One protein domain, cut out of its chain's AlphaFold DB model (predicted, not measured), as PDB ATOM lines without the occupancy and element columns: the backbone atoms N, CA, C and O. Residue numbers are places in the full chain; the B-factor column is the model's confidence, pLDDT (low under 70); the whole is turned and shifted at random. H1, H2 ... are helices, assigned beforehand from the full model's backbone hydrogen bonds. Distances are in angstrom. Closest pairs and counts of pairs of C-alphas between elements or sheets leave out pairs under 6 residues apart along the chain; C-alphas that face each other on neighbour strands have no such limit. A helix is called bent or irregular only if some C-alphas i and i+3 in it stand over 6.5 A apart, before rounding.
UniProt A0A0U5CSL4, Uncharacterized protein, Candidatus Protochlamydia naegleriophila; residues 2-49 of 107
ATOM      1  N   PHE A   2     136.129 144.759 149.413       82.62
ATOM      2  CA  PHE A   2     135.860 143.346 149.160       82.62
ATOM      3  C   PHE A   2     135.833 143.075 147.654       82.62
ATOM      4  O   PHE A   2     135.515 143.971 146.872       82.62
ATOM      5  N   GLU A   3     136.215 141.868 147.267       81.44
ATOM      6  CA  GLU A   3     136.013 141.306 145.936       81.44
ATOM      7  C   GLU A   3     134.559 140.839 145.770       81.44
ATOM      8  O   GLU A   3     133.786 140.756 146.736       81.44
ATOM      9  N   VAL A   4     134.194 140.492 144.533       79.44
ATOM     10  CA  VAL A   4     132.936 139.793 144.254       79.44
ATOM     11  C   VAL A   4     132.876 138.527 145.115       79.44
ATOM     12  O   VAL A   4     133.851 137.792 145.235       79.44
ATOM     13  N   GLY A   5     131.740 138.302 145.775       75.62
ATOM     14  CA  GLY A   5     131.579 137.204 146.735       75.62
ATOM     15  C   GLY A   5     131.952 137.549 148.183       75.62
ATOM     16  O   GLY A   5     131.794 136.706 149.061       75.62
ATOM     17  N   GLY A   6     132.378 138.785 148.472       73.69
ATOM     18  CA  GLY A   6     132.548 139.275 149.846       73.69
ATOM     19  C   GLY A   6     133.877 138.903 150.506       73.69
ATOM     20  O   GLY A   6     134.042 139.112 151.707       73.69
ATOM     21  N   LYS A   7     134.842 138.381 149.742       82.88
ATOM     22  CA  LYS A   7     136.211 138.161 150.220       82.88
ATOM     23  C   LYS A   7     136.917 139.503 150.401       82.88
ATOM     24  O   LYS A   7     136.839 140.367 149.533       82.88
ATOM     25  N   LYS A   8     137.591 139.706 151.533       83.94
ATOM     26  CA  LYS A   8     138.346 140.942 151.781       83.94
ATOM     27  C   LYS A   8     139.549 141.000 150.837       83.94
ATOM     28  O   LYS A   8     140.301 140.032 150.762       83.94
ATOM     29  N   ARG A   9     139.707 142.128 150.142       89.81
ATOM     30  CA  ARG A   9     140.847 142.390 149.253       89.81
ATOM     31  C   ARG A   9     142.128 142.564 150.076       89.81
ATOM     32  O   ARG A   9     142.051 142.955 151.249       89.81
ATOM     33  N   ASP A  10     143.283 142.313 149.462       92.69
ATOM     34  CA  ASP A  10     144.569 142.667 150.055       92.69
ATOM     35  C   ASP A  10     144.620 144.161 150.428       92.69
ATOM     36  O   ASP A  10     144.010 145.023 149.785       92.69
ATOM     37  N   LYS A  11     145.324 144.468 151.523       90.00
ATOM     38  CA  LYS A  11     145.385 145.829 152.057       90.00
ATOM     39  C   LYS A  11     146.142 146.758 151.112       90.00
ATOM     40  O   LYS A  11     145.689 147.887 150.924       90.00
ATOM     41  N   GLN A  12     147.265 146.309 150.556       92.81
ATOM     42  CA  GLN A  12     148.069 147.134 149.662       92.81
ATOM     43  C   GLN A  12     147.315 147.380 148.362       92.81
ATOM     44  O   GLN A  12     147.179 148.522 147.937       92.81
ATOM     45  N   GLU A  13     146.724 146.328 147.803       93.56
ATOM     46  CA  GLU A  13     145.880 146.433 146.616       93.56
ATOM     47  C   GLU A  13     144.718 147.417 146.835       93.56
ATOM     48  O   GLU A  13     144.450 148.281 146.002       93.56
ATOM     49  N   PHE A  14     144.052 147.351 147.993       91.50
ATOM     50  CA  PHE A  14     142.998 148.302 148.330       91.50
ATOM     51  C   PHE A  14     143.506 149.747 148.418       91.50
ATOM     52  O   PHE A  14     142.808 150.644 147.954       91.50
ATOM     53  N   ILE A  15     144.696 149.986 148.980       92.50
ATOM     54  CA  ILE A  15     145.300 151.326 149.056       92.50
ATOM     55  C   ILE A  15     145.603 151.875 147.657       92.50
ATOM     56  O   ILE A  15     145.280 153.032 147.387       92.50
ATOM     57  N   GLU A  16     146.166 151.068 146.758       94.44
ATOM     58  CA  GLU A  16     146.503 151.520 145.401       94.44
ATOM     59  C   GLU A  16     145.256 151.897 144.586       94.44
ATOM     60  O   GLU A  16     145.248 152.931 143.922       94.44
ATOM     61  N   ILE A  17     144.146 151.163 144.729       92.81
ATOM     62  CA  ILE A  17     142.858 151.553 144.122       92.81
ATOM     63  C   ILE A  17     142.395 152.915 144.638       92.81
ATOM     64  O   ILE A  17     141.888 153.728 143.873       92.81
ATOM     65  N   GLN A  18     142.528 153.165 145.944       93.38
ATOM     66  CA  GLN A  18     142.132 154.453 146.515       93.38
ATOM     67  C   GLN A  18     142.996 155.579 145.947       93.38
ATOM     68  O   GLN A  18     142.451 156.615 145.589       93.38
ATOM     69  N   LYS A  19     144.313 155.379 145.812       94.19
ATOM     70  CA  LYS A  19     145.204 156.371 145.193       94.19
ATOM     71  C   LYS A  19     144.810 156.670 143.749       94.19
ATOM     72  O   LYS A  19     144.746 157.844 143.406       94.19
ATOM     73  N   ALA A  20     144.515 155.635 142.961       95.31
ATOM     74  CA  ALA A  20     144.090 155.779 141.572       95.31
ATOM     75  C   ALA A  20     142.764 156.551 141.456       95.31
ATOM     76  O   ALA A  20     142.678 157.515 140.708       95.31
ATOM     77  N   MET A  21     141.753 156.223 142.269       94.75
ATOM     78  CA  MET A  21     140.491 156.984 142.272       94.75
ATOM     79  C   MET A  21     140.689 158.448 142.684       94.75
ATOM     80  O   MET A  21     140.011 159.331 142.179       94.75
ATOM     81  N   LEU A  22     141.627 158.713 143.594       94.69
ATOM     82  CA  LEU A  22     141.959 160.062 144.052       94.69
ATOM     83  C   LEU A  22     142.878 160.839 143.092       94.69
ATOM     84  O   LEU A  22     143.287 161.955 143.430       94.69
ATOM     85  N   SER A  23     143.303 160.250 141.972       95.62
ATOM     86  CA  SER A  23     143.989 160.967 140.885       95.62
ATOM     87  C   SER A  23     143.062 161.343 139.733       95.62
ATOM     88  O   SER A  23     143.500 162.050 138.832       95.62
ATOM     89  N   GLU A  24     141.808 160.891 139.764       97.00
ATOM     90  CA  GLU A  24     140.794 161.307 138.799       97.00
ATOM     91  C   GLU A  24     140.415 162.779 138.999       97.00
ATOM     92  O   GLU A  24     140.491 163.307 140.111       97.00
ATOM     93  N   GLU A  25     139.968 163.425 137.920       96.38
ATOM     94  CA  GLU A  25     139.578 164.842 137.918       96.38
ATOM     95  C   GLU A  25     138.404 165.126 138.869       96.38
ATOM     96  O   GLU A  25     138.378 166.155 139.540       96.38
ATOM     97  N   ALA A  26     137.448 164.199 138.961       95.69
ATOM     98  CA  ALA A  26     136.297 164.303 139.847       95.69
ATOM     99  C   ALA A  26     135.889 162.931 140.385       95.69
ATOM    100  O   ALA A  26     135.901 161.927 139.669       95.69
ATOM    101  N   TRP A  27     135.483 162.884 141.653       95.06
ATOM    102  CA  TRP A  27     135.097 161.639 142.305       95.06
ATOM    103  C   TRP A  27     134.079 161.862 143.424       95.06
ATOM    104  O   TRP A  27     134.047 162.891 144.091       95.06
ATOM    105  N   VAL A  28     133.262 160.835 143.666       93.31
ATOM    106  CA  VAL A  28     132.427 160.711 144.866       93.31
ATOM    107  C   VAL A  28     132.743 159.365 145.498       93.31
ATOM    108  O   VAL A  28     132.502 158.316 144.903       93.31
ATOM    109  N   ILE A  29     133.296 159.385 146.711       90.88
ATOM    110  CA  ILE A  29     133.650 158.165 147.440       90.88
ATOM    111  C   ILE A  29     132.745 158.032 148.661       90.88
ATOM    112  O   ILE A  29     132.894 158.748 149.651       90.88
ATOM    113  N   GLU A  30     131.843 157.056 148.615       86.12
ATOM    114  CA  GLU A  30     131.013 156.665 149.752       86.12
ATOM    115  C   GLU A  30     131.713 155.582 150.597       86.12
ATOM    116  O   GLU A  30     132.432 154.722 150.085       86.12
ATOM    117  N   GLY A  31     131.495 155.604 151.913       80.31
ATOM    118  CA  GLY A  31     131.889 154.519 152.812       80.31
ATOM    119  C   GLY A  31     132.942 154.875 153.865       80.31
ATOM    120  O   GLY A  31     133.751 155.802 153.747       80.31
ATOM    121  N   CYS A  32     132.927 154.085 154.940       67.88
ATOM    122  CA  CYS A  32     133.638 154.363 156.188       67.88
ATOM    123  C   CYS A  32     134.907 153.506 156.357       67.88
ATOM    124  O   CYS A  32     135.107 152.832 157.368       67.88
ATOM    125  N   SER A  33     135.779 153.505 155.345       80.00
ATOM    126  CA  SER A  33     137.115 152.913 155.468       80.00
ATOM    127  C   SER A  33     138.063 153.903 156.145       80.00
ATOM    128  O   SER A  33     138.639 154.777 155.493       80.00
ATOM    129  N   PHE A  34     138.224 153.766 157.463       78.06
ATOM    130  CA  PHE A  34     139.110 154.635 158.245       78.06
ATOM    131  C   PHE A  34     140.599 154.436 157.939       78.06
ATOM    132  O   PHE A  34     141.381 155.352 158.152       78.06
ATOM    133  N   SER A  35     141.004 153.278 157.405       83.06
ATOM    134  CA  SER A  35     142.411 153.007 157.064       83.06
ATOM    135  C   SER A  35     142.937 153.833 155.890       83.06
ATOM    136  O   SER A  35     144.141 153.884 155.682       83.06
ATOM    137  N   THR A  36     142.041 154.431 155.104       88.69
ATOM    138  CA  THR A  36     142.359 155.307 153.965       88.69
ATOM    139  C   THR A  36     141.626 156.641 154.093       88.69
ATOM    140  O   THR A  36     141.392 157.331 153.107       88.69
ATOM    141  N   PHE A  37     141.182 156.991 155.302       86.12
ATOM    142  CA  PHE A  37     140.412 158.210 155.531       86.12
ATOM    143  C   PHE A  37     141.270 159.459 155.349       86.12
ATOM    144  O   PHE A  37     140.882 160.321 154.575       86.12
ATOM    145  N   GLU A  38     142.451 159.511 155.967       85.62
ATOM    146  CA  GLU A  38     143.343 160.680 155.919       85.62
ATOM    147  C   GLU A  38     143.729 161.059 154.482       85.62
ATOM    148  O   GLU A  38     143.575 162.207 154.086       85.62
ATOM    149  N   MET A  39     144.116 160.084 153.652       89.25
ATOM    150  CA  MET A  39     144.479 160.346 152.251       89.25
ATOM    151  C   MET A  39     143.304 160.821 151.381       89.25
ATOM    152  O   MET A  39     143.519 161.558 150.424       89.25
ATOM    153  N   ARG A  40     142.072 160.384 151.687       89.81
ATOM    154  CA  ARG A  40     140.865 160.854 150.992       89.81
ATOM    155  C   ARG A  40     140.502 162.252 151.461       89.81
ATOM    156  O   ARG A  40     140.193 163.104 150.644       89.81
ATOM    157  N   PHE A  41     140.563 162.468 152.771       87.12
ATOM    158  CA  PHE A  41     140.259 163.742 153.399       87.12
ATOM    159  C   PHE A  41     141.185 164.851 152.896       87.12
ATOM    160  O   PHE A  41     140.697 165.890 152.478       87.12
ATOM    161  N   ALA A  42     142.493 164.592 152.821       87.31
ATOM    162  CA  ALA A  42     143.485 165.553 152.336       87.31
ATOM    163  C   ALA A  42     143.277 166.009 150.877       87.31
ATOM    164  O   ALA A  42     143.874 166.996 150.461       87.31
ATOM    165  N   LYS A  43     142.475 165.281 150.091       91.31
ATOM    166  CA  LYS A  43     142.173 165.590 148.688       91.31
ATOM    167  C   LYS A  43     140.715 165.986 148.448       91.31
ATOM    168  O   LYS A  43     140.362 166.263 147.310       91.31
ATOM    169  N   ALA A  44     139.861 165.930 149.467       90.56
ATOM    170  CA  ALA A  44     138.436 166.180 149.312       90.56
ATOM    171  C   ALA A  44     138.145 167.682 149.332       90.56
ATOM    172  O   ALA A  44     138.507 168.352 150.295       90.56
ATOM    173  N   ASP A  45     137.385 168.178 148.355       91.69
ATOM    174  CA  ASP A  45     136.813 169.529 148.430       91.69
ATOM    175  C   ASP A  45     135.664 169.597 149.448       91.69
ATOM    176  O   ASP A  45     135.440 170.613 150.104       91.69
ATOM    177  N   VAL A  46     134.915 168.496 149.588       89.75
ATOM    178  CA  VAL A  46     133.743 168.399 150.466       89.75
ATOM    179  C   VAL A  46     133.740 167.073 151.220       89.75
ATOM    180  O   VAL A  46     133.798 165.995 150.627       89.75
ATOM    181  N   LEU A  47     133.582 167.147 152.545       87.31
ATOM    182  CA  LEU A  47     133.348 165.993 153.411       87.31
ATOM    183  C   LEU A  47     131.942 166.050 154.018       87.31
ATOM    184  O   LEU A  47     131.631 166.933 154.814       87.31
ATOM    185  N   ILE A  48     131.124 165.034 153.736       87.75
ATOM    186  CA  ILE A  48     129.846 164.820 154.426       87.75
ATOM    187  C   ILE A  48     130.040 163.736 155.489       87.75
ATOM    188  O   ILE A  48     130.200 162.556 155.170       87.75
ATOM    189  N   TYR A  49     130.013 164.127 156.764       84.31
ATOM    190  CA  TYR A  49     130.128 163.207 157.897       84.31
ATOM    191  C   TYR A  49     128.854 163.193 158.747       84.31
ATOM    192  O   TYR A  49     128.410 164.221 159.254       84.31
TER     193      TYR A  49
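This is residues 2 to 49 of the 107 residues of an uncharacterized protein of Candidatus Protochlamydia naegleriophila (UniProt A0A0U5CSL4). This domain has little regular structure: two short helices, H1 and then H2, run the same way nearly side by side, and the long loop of residues 22 to 33 leads back from the end of one to the start of the other. Residues 3 to 9 stick out. The printed part has 48 residues, 19 of them in the two named helices; there is no named strand, and the class is all helix. It is only just compact, close to loose, with a radius of gyration of the C-alphas of 11.4 A, and spans 32 by 22 by 16 A.

Look first at H1, residues 11 to 21, then at H2, residues 34 to 41. They only just touch, with 3 pairs of C-alphas within 8 A; the closest C-alphas, of Ile 15 and Thr 36, are 7.0 A apart. Their lines stand at a shallow tilt of 22 degrees. In H1 every O i to N i+4 pair is within hydrogen-bond range; in H2, 2 of 4 are.

Find C-alpha 11 at (145.385, 145.829, 152.057); from there H1 runs 15.6 A to C-alpha 21. H2 runs 10.4 A to C-alpha 41 at (140.259, 163.742, 153.399); it is irregular, with C-alphas 35 and 38 7.8 A apart.

The C-alphas farthest apart, of Gly 5 and Asp 45, are 32.8 A apart. The printed part has no cut, and H1 to H2 is a long link of 12 residues. Look at residue 32 for the one pLDDT under 70.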